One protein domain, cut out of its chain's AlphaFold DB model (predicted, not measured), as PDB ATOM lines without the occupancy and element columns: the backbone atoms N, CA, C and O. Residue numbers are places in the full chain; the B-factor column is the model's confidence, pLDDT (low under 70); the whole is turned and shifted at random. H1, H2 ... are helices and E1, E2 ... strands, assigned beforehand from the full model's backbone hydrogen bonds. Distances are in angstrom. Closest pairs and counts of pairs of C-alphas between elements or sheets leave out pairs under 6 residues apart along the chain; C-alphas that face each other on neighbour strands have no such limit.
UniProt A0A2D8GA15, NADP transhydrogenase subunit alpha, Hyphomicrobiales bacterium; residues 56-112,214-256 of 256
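Overview. This is residues 56 to 112 and 214 to 256 of the 256 residues of the protein "NADP transhydrogenase subunit alpha" of Hyphomicrobiales bacterium (UniProt A0A2D8GA15). Two small three-stranded sheets follow one another along the domain: E1, E2 and E3 form a hairpin-linked sheet at one end, and E4, E6 and E5 form a second sheet near the middle, with the long helix H3 covering one of its faces. The short helix H1 packs beside E1 of the first sheet, and the still shorter H2 packs on H1. The printed part has 100 residues, with three named helices and six named strands in the order E1 E2 E3 E4 H1 H2 E5 E6 H3, a mixed class. The first sheet, E1 - E2 - E3, is antiparallel; the second, E4 - E6 - E5, is mixed. The whole is compact, with a radius of gyration of the C-alphas of 13.5 A and spans of 37 by 31 by 28 A.

Arrangement. Begin with E1, residues 60 to 65, E2, residues 69 to 73, and E3, residues 78 to 82: they form a meander, each strand the antiparallel neighbour of the one before. Look for N 64 and O 70, 2.9 A apart between E1 and E2, and N 71 and O 80, 3.0 A apart between E2 and E3. H1, residues 91 to 97, is on this sheet at a height of 6.0 A, over none of its strands; its closest C-alpha pair with E1 is Asn 62 and Met 97, 4.9 A. H2, residues 105 to 108, touches H1, the closest C-alphas being those of Pro 91 and Ile 108, 6.0 A apart. In the second sheet, E4, residues 85 to 87, is parallel to E6, residues 227 to 229, with N 87 and O 228 at 2.9 A. E5, residues 220 to 222, forms an antiparallel hairpin with E6, with N 222 and O 227 at 2.8 A. H3, residues 239 to 254, is on one face of this sheet, making two layers, a helix over a sheet; it lies over E6 and E5 at a height of 8.6 A and runs along the strands, at 13 degrees to E6 on the local plane. The closest C-alphas of H3 and E5 are those of Leu 221 and Leu 249, 7.2 A apart. H3 and E1 are apart. In H3 every O i to N i+4 pair is within hydrogen-bond range; in H1 2 of 3 are, and H2 is too short for one.

Along the chain. Find C-alpha 60 at (3.642, 22.802, 73.030); from there E1 runs 14.1 A to C-alpha 65. E2 measures 13.6 A, E3 11.6 A and H1 10.1 A. H3 runs 22.8 A from C-alpha 239 at (-19.308, 19.758, 71.924) to C-alpha 254 at (-9.466, 29.398, 53.728).

Size, cuts and confidence. The C-alphas of Asn 77 and Asn 215, 38.6 A apart, are the two farthest apart. Residues 113 to 213 are not printed, and C-alphas 112 and 214 stand 10.6 A apart across the cut. Of the links printed whole, none is long. Mean pLDDT of the printed part is 90.5; residues 101, 102, 105 and 256 are under 70.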
ATOM      1  N   LEU A  56       1.098  12.993  69.383       95.81
ATOM      2  CA  LEU A  56       0.701  12.782  70.774       95.81
ATOM      3  C   LEU A  56       1.934  12.811  71.676       95.81
ATOM      4  O   LEU A  56       3.046  12.570  71.212       95.81
ATOM      5  N   SER A  57       1.725  13.069  72.968       94.50
ATOM      6  CA  SER A  57       2.807  13.184  73.960       94.50
ATOM      7  C   SER A  57       3.844  14.271  73.630       94.50
ATOM      8  O   SER A  57       4.970  14.211  74.109       94.50
ATOM      9  N   GLU A  58       3.455  15.272  72.835       94.75
ATOM     10  CA  GLU A  58       4.278  16.420  72.441       94.75
ATOM     11  C   GLU A  58       3.546  17.699  72.867       94.75
ATOM     12  O   GLU A  58       2.682  18.220  72.160       94.75
ATOM     13  N   LYS A  59       3.812  18.161  74.093       95.38
ATOM     14  CA  LYS A  59       3.180  19.367  74.634       95.38
ATOM     15  C   LYS A  59       3.893  20.603  74.095       95.38
ATOM     16  O   LYS A  59       5.051  20.831  74.427       95.38
ATOM     17  N   VAL A  60       3.172  21.448  73.359       95.56
ATOM     18  CA  VAL A  60       3.642  22.802  73.030       95.56
ATOM     19  C   VAL A  60       3.669  23.627  74.319       95.56
ATOM     20  O   VAL A  60       2.636  23.813  74.964       95.56
ATOM     21  N   ALA A  61       4.853  24.072  74.725       93.88
ATOM     22  CA  ALA A  61       5.057  24.880  75.923       93.88
ATOM     23  C   ALA A  61       5.274  26.359  75.603       93.88
ATOM     24  O   ALA A  61       4.922  27.207  76.416       93.88
ATOM     25  N   ASN A  62       5.839  26.671  74.434       92.06
ATOM     26  CA  ASN A  62       6.087  28.046  74.018       92.06
ATOM     27  C   ASN A  62       5.943  28.197  72.501       92.06
ATOM     28  O   ASN A  62       6.247  27.275  71.737       92.06
ATOM     29  N   VAL A  63       5.501  29.374  72.073       93.81
ATOM     30  CA  VAL A  63       5.336  29.737  70.668       93.81
ATOM     31  C   VAL A  63       6.051  31.055  70.411       93.81
ATOM     32  O   VAL A  63       5.802  32.051  71.078       93.81
ATOM     33  N   LEU A  64       6.938  31.085  69.418       92.81
ATOM     34  CA  LEU A  64       7.661  32.298  69.038       92.81
ATOM     35  C   LEU A  64       7.268  32.743  67.634       92.81
ATOM     36  O   LEU A  64       7.161  31.928  66.713       92.81
ATOM     37  N   LYS A  65       7.093  34.056  67.460       90.62
ATOM     38  CA  LYS A  65       6.823  34.663  66.158       90.62
ATOM     39  C   LYS A  65       8.102  35.230  65.545       90.62
ATOM     40  O   LYS A  65       8.621  36.239  66.009       90.62
ATOM     41  N   GLY A  66       8.575  34.598  64.472       87.56
ATOM     42  CA  GLY A  66       9.532  35.169  63.522       87.56
ATOM     43  C   GLY A  66       8.892  35.331  62.137       87.56
ATOM     44  O   GLY A  66       7.692  35.597  62.015       87.56
ATOM     45  N   ASN A  67       9.666  35.087  61.072       90.56
ATOM     46  CA  ASN A  67       9.114  34.986  59.709       90.56
ATOM     47  C   ASN A  67       8.019  33.905  59.639       90.56
ATOM     48  O   ASN A  67       6.943  34.134  59.086       90.56
ATOM     49  N   LYS A  68       8.269  32.767  60.292       95.38
ATOM     50  CA  LYS A  68       7.293  31.718  60.604       95.38
ATOM     51  C   LYS A  68       7.063  31.636  62.111       95.38
ATOM     52  O   LYS A  68       7.807  32.224  62.898       95.38
ATOM     53  N   TRP A  69       6.007  30.939  62.497       95.69
ATOM     54  CA  TRP A  69       5.791  30.523  63.873       95.69
ATOM     55  C   TRP A  69       6.678  29.331  64.196       95.69
ATOM     56  O   TRP A  69       6.750  28.407  63.391       95.69
ATOM     57  N   ILE A  70       7.323  29.344  65.360       96.44
ATOM     58  CA  ILE A  70       8.166  28.245  65.839       96.44
ATOM     59  C   ILE A  70       7.581  27.738  67.151       96.44
ATOM     60  O   ILE A  70       7.327  28.531  68.062       96.44
ATOM     61  N   LEU A  71       7.352  26.432  67.234       96.31
ATOM     62  CA  LEU A  71       6.806  25.778  68.419       96.31
ATOM     63  C   LEU A  71       7.931  25.112  69.211       96.31
ATOM     64  O   LEU A  71       8.808  24.475  68.625       96.31
ATOM     65  N   TYR A  72       7.867  25.218  70.536       96.19
ATOM     66  CA  TYR A  72       8.802  24.571  71.451       96.19
ATOM     67  C   TYR A  72       8.079  23.676  72.447       96.19
ATOM     68  O   TYR A  72       6.995  24.021  72.926       96.19
ATOM     69  N   ASP A  73       8.699  22.545  72.777       95.69
ATOM     70  CA  ASP A  73       8.230  21.663  73.843       95.69
ATOM     71  C   ASP A  73       8.635  22.152  75.246       95.69
ATOM     72  O   ASP A  73       9.317  23.164  75.420       95.69
ATOM     73  N   GLU A  74       8.211  21.418  76.274       94.69
ATOM     74  CA  GLU A  74       8.514  21.714  77.682       94.69
ATOM     75  C   GLU A  74      10.003  21.627  78.054       94.69
ATOM     76  O   GLU A  74      10.417  22.172  79.075       94.69
ATOM     77  N   THR A  75      10.815  20.982  77.217       95.75
ATOM     78  CA  THR A  75      12.274  20.898  77.356       95.75
ATOM     79  C   THR A  75      13.013  21.889  76.452       95.75
ATOM     80  O   THR A  75      14.240  21.853  76.370       95.75
ATOM     81  N   ASN A  76      12.273  22.814  75.828       94.56
ATOM     82  CA  ASN A  76      12.768  23.853  74.930       94.56
ATOM     83  C   ASN A  76      13.362  23.324  73.608       94.56
ATOM     84  O   ASN A  76      14.183  24.001  72.982       94.56
ATOM     85  N   ASN A  77      12.940  22.143  73.141       96.62
ATOM     86  CA  ASN A  77      13.270  21.681  71.791       96.62
ATOM     87  C   ASN A  77      12.312  22.292  70.768       96.62
ATOM     88  O   ASN A  77      11.113  22.384  71.022       96.62
ATOM     89  N   ASN A  78      12.825  22.657  69.590       96.56
ATOM     90  CA  ASN A  78      11.991  23.051  68.455       96.56
ATOM     91  C   ASN A  78      11.254  21.819  67.906       96.56
ATOM     92  O   ASN A  78      11.893  20.849  67.495       96.56
ATOM     93  N   ILE A  79       9.924  21.884  67.878       96.69
ATOM     94  CA  ILE A  79       9.044  20.804  67.409       96.69
ATOM     95  C   ILE A  79       8.360  21.123  66.071       96.69
ATOM     96  O   ILE A  79       7.654  20.280  65.513       96.69
ATOM     97  N   GLY A  80       8.604  22.297  65.488       96.31
ATOM     98  CA  GLY A  80       8.181  22.606  64.127       96.31
ATOM     99  C   GLY A  80       8.069  24.092  63.818       96.31
ATOM    100  O   GLY A  80       7.996  24.939  64.709       96.31
ATOM    101  N   GLU A  81       7.996  24.381  62.517       97.25
ATOM    102  CA  GLU A  81       7.786  25.720  61.978       97.25
ATOM    103  C   GLU A  81       6.543  25.767  61.092       97.25
ATOM    104  O   GLU A  81       6.355  24.911  60.224       97.25
ATOM    105  N   PHE A  82       5.710  26.792  61.277       97.19
ATOM    106  CA  PHE A  82       4.406  26.887  60.627       97.19
ATOM    107  C   PHE A  82       4.106  28.304  60.138       97.19
ATOM    108  O   PHE A  82       4.506  29.303  60.736       97.19
ATOM    109  N   ASP A  83       3.373  28.400  59.032       96.06
ATOM    110  CA  ASP A  83       2.904  29.682  58.501       96.06
ATOM    111  C   ASP A  83       1.729  30.246  59.311       96.06
ATOM    112  O   ASP A  83       1.598  31.462  59.425       96.06
ATOM    113  N   TRP A  84       0.928  29.360  59.909       95.62
ATOM    114  CA  TRP A  84      -0.207  29.670  60.772       95.62
ATOM    115  C   TRP A  84      -0.119  28.884  62.079       95.62
ATOM    116  O   TRP A  84       0.326  27.736  62.076       95.62
ATOM    117  N   VAL A  85      -0.602  29.474  63.172       95.31
ATOM    118  CA  VAL A  85      -0.844  28.760  64.434       95.31
ATOM    119  C   VAL A  85      -2.287  28.972  64.860       95.31
ATOM    120  O   VAL A  85      -2.768  30.100  64.935       95.31
ATOM    121  N   ILE A  86      -2.971  27.869  65.156       95.56
ATOM    122  CA  ILE A  86      -4.312  27.867  65.729       95.56
ATOM    123  C   ILE A  86      -4.219  27.190  67.088       95.56
ATOM    124  O   ILE A  86      -3.730  26.064  67.187       95.56
ATOM    125  N   SER A  87      -4.687  27.865  68.130       94.69
ATOM    126  CA  SER A  87      -4.765  27.287  69.465       94.69
ATOM    127  C   SER A  87      -6.219  26.949  69.810       94.69
ATOM    128  O   SER A  87      -7.100  27.806  69.808       94.69
ATOM    129  N   ALA A  88      -6.451  25.663  70.080       95.94
ATOM    130  CA  ALA A  88      -7.748  25.089  70.438       95.94
ATOM    131  C   ALA A  88      -7.789  24.610  71.904       95.94
ATOM    132  O   ALA A  88      -8.523  23.685  72.253       95.94
ATOM    133  N   ILE A  89      -6.935  25.185  72.758       94.50
ATOM    134  CA  ILE A  89      -6.800  24.819  74.177       94.50
ATOM    135  C   ILE A  89      -7.546  25.822  75.077       94.50
ATOM    136  O   ILE A  89      -7.882  26.921  74.629       94.50
ATOM    137  N   PRO A  90      -7.806  25.480  76.354       93.94
ATOM    138  CA  PRO A  90      -8.370  26.399  77.337       93.94
ATOM    139  C   PRO A  90      -7.673  27.773  77.409       93.94
ATOM    140  O   PRO A  90      -6.448  27.857  77.287       93.94
ATOM    141  N   PRO A  91      -8.422  28.849  77.714       90.62
ATOM    142  CA  PRO A  91      -7.973  30.235  77.576       90.62
ATOM    143  C   PRO A  91      -6.729  30.548  78.412       90.62
ATOM    144  O   PRO A  91      -5.784  31.149  77.912       90.62
ATOM    145  N   LYS A  92      -6.680  30.086  79.668       88.69
ATOM    146  CA  LYS A  92      -5.515  30.303  80.538       88.69
ATOM    147  C   LYS A  92      -4.258  29.606  80.009       88.69
ATOM    148  O   LYS A  92      -3.184  30.185  80.045       88.69
ATOM    149  N   GLN A  93      -4.404  28.395  79.470       90.50
ATOM    150  CA  GLN A  93      -3.281  27.661  78.879       90.50
ATOM    151  C   GLN A  93      -2.805  28.318  77.580       90.50
ATOM    152  O   GLN A  93      -1.612  28.315  77.304       90.50
ATOM    153  N   ALA A  94      -3.726  28.896  76.805       90.25
ATOM    154  CA  ALA A  94      -3.387  29.667  75.618       90.25
ATOM    155  C   ALA A  94      -2.588  30.929  75.987       90.25
ATOM    156  O   ALA A  94      -1.529  31.152  75.411       90.25
ATOM    157  N   ILE A  95      -3.043  31.713  76.974       86.94
ATOM    158  CA  ILE A  95      -2.347  32.932  77.426       86.94
ATOM    159  C   ILE A  95      -0.912  32.630  77.870       86.94
ATOM    160  O   ILE A  95      -0.005  33.357  77.487       86.94
ATOM    161  N   ASP A  96      -0.701  31.554  78.631       85.50
ATOM    162  CA  ASP A  96       0.628  31.200  79.149       85.50
ATOM    163  C   ASP A  96       1.633  30.815  78.037       85.50
ATOM    164  O   ASP A  96       2.838  30.799  78.276       85.50
ATOM    165  N   MET A  97       1.148  30.484  76.834       86.56
ATOM    166  CA  MET A  97       1.943  29.951  75.721       86.56
ATOM    167  C   MET A  97       2.185  30.972  74.590       86.56
ATOM    168  O   MET A  97       3.155  30.843  73.842       86.56
ATOM    169  N   ILE A  98       1.278  31.935  74.402       81.25
ATOM    170  CA  ILE A  98       1.263  32.821  73.227       81.25
ATOM    171  C   ILE A  98       2.112  34.074  73.491       81.25
ATOM    172  O   ILE A  98       1.979  34.684  74.550       81.25
ATOM    173  N   PRO A  99       2.953  34.508  72.533       76.19
ATOM    174  CA  PRO A  99       3.791  35.687  72.709       76.19
ATOM    175  C   PRO A  99       2.970  36.984  72.689       76.19
ATOM    176  O   PRO A  99       1.994  37.099  71.945       76.19
ATOM    177  N   ASP A 100       3.449  38.002  73.410       76.25
ATOM    178  CA  ASP A 100       2.792  39.314  73.592       76.25
ATOM    179  C   ASP A 100       2.430  40.055  72.289       76.25
ATOM    180  O   ASP A 100       1.593  40.957  72.296       76.25
ATOM    181  N   VAL A 101       3.053  39.691  71.159       67.81
ATOM    182  CA  VAL A 101       2.785  40.283  69.834       67.81
ATOM    183  C   VAL A 101       1.325  40.134  69.408       67.81
ATOM    184  O   VAL A 101       0.789  41.010  68.731       67.81
ATOM    185  N   VAL A 102       0.664  39.059  69.834       69.25
ATOM    186  CA  VAL A 102      -0.773  38.892  69.654       69.25
ATOM    187  C   VAL A 102      -1.401  39.470  70.918       69.25
ATOM    188  O   VAL A 102      -1.503  38.775  71.924       69.25
ATOM    189  N   ASN A 103      -1.721  40.770  70.923       71.00
ATOM    190  CA  ASN A 103      -2.257  41.482  72.093       71.00
ATOM    191  C   ASN A 103      -3.638  40.924  72.504       71.00
ATOM    192  O   ASN A 103      -4.687  41.475  72.180       71.00
ATOM    193  N   LEU A 104      -3.620  39.784  73.187       70.62
ATOM    194  CA  LEU A 104      -4.765  38.916  73.444       70.62
ATOM    195  C   LEU A 104      -5.199  38.921  74.898       70.62
ATOM    196  O   LEU A 104      -6.286  38.440  75.226       70.62
ATOM    197  N   TYR A 105      -4.345  39.435  75.781       68.44
ATOM    198  CA  TYR A 105      -4.528  39.292  77.215       68.44
ATOM    199  C   TYR A 105      -5.873  39.872  77.668       68.44
ATOM    200  O   TYR A 105      -6.613  39.211  78.394       68.44
ATOM    201  N   SER A 106      -6.254  41.060  77.185       70.00
ATOM    202  CA  SER A 106      -7.542  41.683  77.525       70.00
ATOM    203  C   SER A 106      -8.754  40.940  76.956       70.00
ATOM    204  O   SER A 106      -9.817  40.941  77.573       70.00
ATOM    205  N   GLU A 107      -8.610  40.295  75.797       73.12
ATOM    206  CA  GLU A 107      -9.711  39.585  75.135       73.12
ATOM    207  C   GLU A 107      -9.963  38.201  75.740       73.12
ATOM    208  O   GLU A 107     -11.115  37.770  75.808       73.12
ATOM    209  N   ILE A 108      -8.910  37.517  76.201       80.75
ATOM    210  CA  ILE A 108      -8.991  36.122  76.657       80.75
ATOM    211  C   ILE A 108      -9.099  36.006  78.181       80.75
ATOM    212  O   ILE A 108      -9.799  35.124  78.675       80.75
ATOM    213  N   SER A 109      -8.451  36.893  78.946       80.94
ATOM    214  CA  SER A 109      -8.395  36.787  80.418       80.94
ATOM    215  C   SER A 109      -9.765  36.851  81.102       80.94
ATOM    216  O   SER A 109      -9.911  36.378  82.227       80.94
ATOM    217  N   ARG A 110     -10.786  37.382  80.414       84.69
ATOM    218  CA  ARG A 110     -12.177  37.417  80.891       84.69
ATOM    219  C   ARG A 110     -12.877  36.053  80.891       84.69
ATOM    220  O   ARG A 110     -13.909  35.918  81.545       84.69
ATOM    221  N   TYR A 111     -12.376  35.065  80.147       88.81
ATOM    222  CA  TYR A 111     -13.003  33.745  80.067       88.81
ATOM    223  C   TYR A 111     -12.570  32.876  81.247       88.81
ATOM    224  O   TYR A 111     -11.531  32.215  81.229       88.81
ATOM    225  N   GLU A 112     -13.404  32.858  82.282       90.12
ATOM    226  CA  GLU A 112     -13.213  32.004  83.449       90.12
ATOM    227  C   GLU A 112     -13.926  30.661  83.250       90.12
ATOM    228  O   GLU A 112     -15.152  30.550  83.360       90.12
ATOM    229  N   GLN A 214     -21.464  32.535  76.664       91.69
ATOM    230  CA  GLN A 214     -20.825  33.784  76.282       91.69
ATOM    231  C   GLN A 214     -21.635  34.434  75.153       91.69
ATOM    232  O   GLN A 214     -22.333  33.749  74.408       91.69
ATOM    233  N   ASN A 215     -21.553  35.760  75.029       84.50
ATOM    234  CA  ASN A 215     -22.291  36.522  74.011       84.50
ATOM    235  C   ASN A 215     -21.361  37.393  73.147       84.50
ATOM    236  O   ASN A 215     -21.805  38.396  72.598       84.50
ATOM    237  N   ASN A 216     -20.071  37.048  73.089       78.88
ATOM    238  CA  ASN A 216     -19.040  37.917  72.526       78.88
ATOM    239  C   ASN A 216     -18.596  37.420  71.143       78.88
ATOM    240  O   ASN A 216     -19.202  37.765  70.136       78.88
ATOM    241  N   LEU A 217     -17.534  36.617  71.106       84.94
ATOM    242  CA  LEU A 217     -16.896  36.118  69.891       84.94
ATOM    243  C   LEU A 217     -17.141  34.616  69.764       84.94
ATOM    244  O   LEU A 217     -17.174  33.937  70.780       84.94
ATOM    245  N   GLU A 218     -17.246  34.095  68.544       91.12
ATOM    246  CA  GLU A 218     -17.297  32.642  68.299       91.12
ATOM    247  C   GLU A 218     -15.902  32.020  68.163       91.12
ATOM    248  O   GLU A 218     -15.720  30.831  68.407       91.12
ATOM    249  N   PHE A 219     -14.915  32.829  67.784       94.00
ATOM    250  CA  PHE A 219     -13.500  32.499  67.649       94.00
ATOM    251  C   PHE A 219     -12.691  33.808  67.617       94.00
ATOM    252  O   PHE A 219     -13.259  34.900  67.532       94.00
ATOM    253  N   PHE A 220     -11.363  33.717  67.647       91.94
ATOM    254  CA  PHE A 220     -10.463  34.849  67.406       91.94
ATOM    255  C   PHE A 220      -9.592  34.586  66.176       91.94
ATOM    256  O   PHE A 220      -9.111  33.469  65.988       91.94
ATOM    257  N   LEU A 221      -9.362  35.618  65.363       92.50
ATOM    258  CA  LEU A 221      -8.511  35.554  64.177       92.50
ATOM    259  C   LEU A 221      -7.711  36.852  64.025       92.50
ATOM    260  O   LEU A 221      -8.286  37.920  63.828       92.50
ATOM    261  N   ASP A 222      -6.389  36.731  64.042       91.25
ATOM    262  CA  ASP A 222      -5.435  37.777  63.686       91.25
ATOM    263  C   ASP A 222      -4.773  37.394  62.357       91.25
ATOM    264  O   ASP A 222      -3.921  36.503  62.285       91.25
ATOM    265  N   ARG A 223      -5.209  38.046  61.274       91.44
ATOM    266  CA  ARG A 223      -4.710  37.757  59.924       91.44
ATOM    267  C   ARG A 223      -3.298  38.276  59.699       91.44
ATOM    268  O   ARG A 223      -2.539  37.623  58.986       91.44
ATOM    269  N   ASP A 224      -2.951  39.403  60.310       89.94
ATOM    270  CA  ASP A 224      -1.646  40.037  60.126       89.94
ATOM    271  C   ASP A 224      -0.548  39.148  60.712       89.94
ATOM    272  O   ASP A 224       0.483  38.904  60.079       89.94
ATOM    273  N   ASN A 225      -0.813  38.562  61.883       90.69
ATOM    274  CA  ASN A 225       0.101  37.626  62.525       90.69
ATOM    275  C   ASN A 225      -0.111  36.161  62.116       90.69
ATOM    276  O   ASN A 225       0.711  35.315  62.478       90.69
ATOM    277  N   LYS A 226      -1.151  35.845  61.331       93.50
ATOM    278  CA  LYS A 226      -1.531  34.474  60.947       93.50
ATOM    279  C   LYS A 226      -1.762  33.576  62.167       93.50
ATOM    280  O   LYS A 226      -1.151  32.513  62.313       93.50
ATOM    281  N   PHE A 227      -2.614  34.041  63.072       93.19
ATOM    282  CA  PHE A 227      -2.897  33.393  64.346       93.19
ATOM    283  C   PHE A 227      -4.402  33.286  64.596       93.19
ATOM    284  O   PHE A 227      -5.152  34.203  64.270       93.19
ATOM    285  N   GLY A 228      -4.854  32.189  65.203       93.75
ATOM    286  CA  GLY A 228      -6.264  31.998  65.536       93.75
ATOM    287  C   GLY A 228      -6.491  31.255  66.848       93.75
ATOM    288  O   GLY A 228      -5.638  30.498  67.313       93.75
ATOM    289  N   LEU A 229      -7.670  31.458  67.433       94.25
ATOM    290  CA  LEU A 229      -8.141  30.722  68.604       94.25
ATOM    291  C   LEU A 229      -9.555  30.234  68.380       94.25
ATOM    292  O   LEU A 229     -10.410  30.994  67.927       94.25
ATOM    293  N   CYS A 230      -9.813  29.003  68.785       95.69
ATOM    294  CA  CYS A 230     -11.145  28.428  68.798       95.69
ATOM    295  C   CYS A 230     -11.336  27.560  70.043       95.69
ATOM    296  O   CYS A 230     -10.383  27.198  70.734       95.69
ATOM    297  N   GLY A 231     -12.585  27.251  70.358       95.38
ATOM    298  CA  GLY A 231     -12.928  26.423  71.503       95.38
ATOM    299  C   GLY A 231     -14.353  26.653  71.973       95.38
ATOM    300  O   GLY A 231     -14.981  27.666  71.671       95.38
ATOM    301  N   ASP A 232     -14.859  25.713  72.763       95.12
ATOM    302  CA  ASP A 232     -16.165  25.822  73.417       95.12
ATOM    303  C   ASP A 232     -16.282  27.090  74.277       95.12
ATOM    304  O   ASP A 232     -17.351  27.701  74.360       95.12
ATOM    305  N   TRP A 233     -15.164  27.518  74.870       94.12
ATOM    306  CA  TRP A 233     -15.084  28.668  75.762       94.12
ATOM    307  C   TRP A 233     -15.420  30.016  75.113       94.12
ATOM    308  O   TRP A 233     -15.705  30.970  75.836       94.12
ATOM    309  N   PHE A 234     -15.469  30.096  73.783       92.81
ATOM    310  CA  PHE A 234     -15.972  31.271  73.071       92.81
ATOM    311  C   PHE A 234     -17.497  31.410  73.123       92.81
ATOM    312  O   PHE A 234     -18.008  32.526  73.102       92.81
ATOM    313  N   VAL A 235     -18.235  30.299  73.227       91.81
ATOM    314  CA  VAL A 235     -19.697  30.288  73.052       91.81
ATOM    315  C   VAL A 235     -20.407  29.716  74.276       91.81
ATOM    316  O   VAL A 235     -21.207  30.402  74.905       91.81
ATOM    317  N   GLN A 236     -20.154  28.456  74.622       93.56
ATOM    318  CA  GLN A 236     -20.690  27.753  75.794       93.56
ATOM    319  C   GLN A 236     -20.017  26.381  75.891       93.56
ATOM    320  O   GLN A 236     -19.687  25.806  74.859       93.56
ATOM    321  N   GLY A 237     -19.885  25.802  77.089       93.12
ATOM    322  CA  GLY A 237     -19.261  24.480  77.237       93.12
ATOM    323  C   GLY A 237     -20.130  23.335  76.707       93.12
ATOM    324  O   GLY A 237     -20.855  22.674  77.451       93.12
ATOM    325  N   ARG A 238     -20.082  23.123  75.388       94.38
ATOM    326  CA  ARG A 238     -20.749  22.045  74.646       94.38
ATOM    327  C   ARG A 238     -19.883  21.601  73.470       94.38
ATOM    328  O   ARG A 238     -19.195  22.413  72.863       94.38
ATOM    329  N   ILE A 239     -20.005  20.327  73.093       94.62
ATOM    330  CA  ILE A 239     -19.308  19.758  71.924       94.62
ATOM    331  C   ILE A 239     -19.661  20.527  70.641       94.62
ATOM    332  O   ILE A 239     -18.773  20.871  69.872       94.62
ATOM    333  N   GLU A 240     -20.943  20.850  70.443       93.88
ATOM    334  CA  GLU A 240     -21.414  21.634  69.292       93.88
ATOM    335  C   GLU A 240     -20.724  23.003  69.201       93.88
ATOM    336  O   GLU A 240     -20.259  23.394  68.136       93.88
ATOM    337  N   ALA A 241     -20.594  23.704  70.330       95.56
ATOM    338  CA  ALA A 241     -19.921  24.998  70.383       95.56
ATOM    339  C   ALA A 241     -18.429  24.892  70.033       95.56
ATOM    340  O   ALA A 241     -17.931  25.712  69.266       95.56
ATOM    341  N   ALA A 242     -17.730  23.869  70.542       96.56
ATOM    342  CA  ALA A 242     -16.337  23.610  70.171       96.56
ATOM    343  C   ALA A 242     -16.188  23.369  68.662       96.56
ATOM    344  O   ALA A 242     -15.312  23.950  68.022       96.56
ATOM    345  N   TYR A 243     -17.063  22.528  68.099       95.88
ATOM    346  CA  TYR A 243     -17.049  22.183  66.681       95.88
ATOM    347  C   TYR A 243     -17.294  23.408  65.795       95.88
ATOM    348  O   TYR A 243     -16.497  23.676  64.898       95.88
ATOM    349  N   LEU A 244     -18.351  24.179  66.073       95.94
ATOM    350  CA  LEU A 244     -18.694  25.371  65.294       95.94
ATOM    351  C   LEU A 244     -17.602  26.440  65.385       95.94
ATOM    352  O   LEU A 244     -17.199  26.975  64.358       95.94
ATOM    353  N   SER A 245     -17.061  26.689  66.583       96.81
ATOM    354  CA  SER A 245     -15.944  27.623  66.776       96.81
ATOM    355  C   SER A 245     -14.736  27.255  65.901       96.81
ATOM    356  O   SER A 245     -14.182  28.106  65.206       96.81
ATOM    357  N   GLY A 246     -14.349  25.973  65.884       96.88
ATOM    358  CA  GLY A 246     -13.244  25.486  65.059       96.88
ATOM    359  C   GLY A 246     -13.537  25.528  63.558       96.88
ATOM    360  O   GLY A 246     -12.693  25.985  62.787       96.88
ATOM    361  N   SER A 247     -14.731  25.093  63.147       96.19
ATOM    362  CA  SER A 247     -15.145  25.075  61.740       96.19
ATOM    363  C   SER A 247     -15.205  26.487  61.160       96.19
ATOM    364  O   SER A 247     -14.593  26.747  60.129       96.19
ATOM    365  N   HIS A 248     -15.868  27.419  61.854       96.62
ATOM    366  CA  HIS A 248     -15.994  28.800  61.391       96.62
ATOM    367  C   HIS A 248     -14.627  29.488  61.286       96.62
ATOM    368  O   HIS A 248     -14.385  30.208  60.316       96.62
ATOM    369  N   LEU A 249     -13.712  29.250  62.238       96.88
ATOM    370  CA  LEU A 249     -12.341  29.757  62.138       96.88
ATOM    371  C   LEU A 249     -11.627  29.193  60.899       96.88
ATOM    372  O   LEU A 249     -10.996  29.953  60.162       96.88
ATOM    373  N   GLY A 250     -11.747  27.886  60.653       96.62
ATOM    374  CA  GLY A 250     -11.180  27.226  59.474       96.62
ATOM    375  C   GLY A 250     -11.667  27.848  58.164       96.62
ATOM    376  O   GLY A 250     -10.848  28.225  57.325       96.62
ATOM    377  N   ASP A 251     -12.977  28.052  58.027       95.81
ATOM    378  CA  ASP A 251     -13.576  28.682  56.846       95.81
ATOM    379  C   ASP A 251     -13.023  30.097  56.612       95.81
ATOM    380  O   ASP A 251     -12.664  30.464  55.492       95.81
ATOM    381  N   HIS A 252     -12.865  30.892  57.676       94.81
ATOM    382  CA  HIS A 252     -12.315  32.245  57.569       94.81
ATOM    383  C   HIS A 252     -10.833  32.265  57.175       94.81
ATOM    384  O   HIS A 252     -10.392  33.228  56.539       94.81
ATOM    385  N   ILE A 253     -10.061  31.240  57.536       94.69
ATOM    386  CA  ILE A 253      -8.663  31.101  57.112       94.69
ATOM    387  C   ILE A 253      -8.580  30.707  55.629       94.69
ATOM    388  O   ILE A 253      -7.699  31.195  54.935       94.69
ATOM    389  N   LEU A 254      -9.498  29.880  55.120       90.12
ATOM    390  CA  LEU A 254      -9.466  29.398  53.728       90.12
ATOM    391  C   LEU A 254      -9.943  30.421  52.686       90.12
ATOM    392  O   LEU A 254      -9.593  30.303  51.516       90.12
ATOM    393  N   ILE A 255     -10.741  31.413  53.085       81.38
ATOM    394  CA  ILE A 255     -11.263  32.461  52.182       81.38
ATOM    395  C   ILE A 255     -10.180  33.502  51.796       81.38
ATOM    396  O   ILE A 255     -10.447  34.394  50.992       81.38
ATOM    397  N   SER A 256      -8.956  33.400  52.334       56.38
ATOM    398  CA  SER A 256      -7.831  34.303  52.019       56.38
ATOM    399  C   SER A 256      -6.851  33.755  50.992       56.38
ATOM    400  O   SER A 256      -6.360  32.628  51.225       56.38
TER     401      SER A 256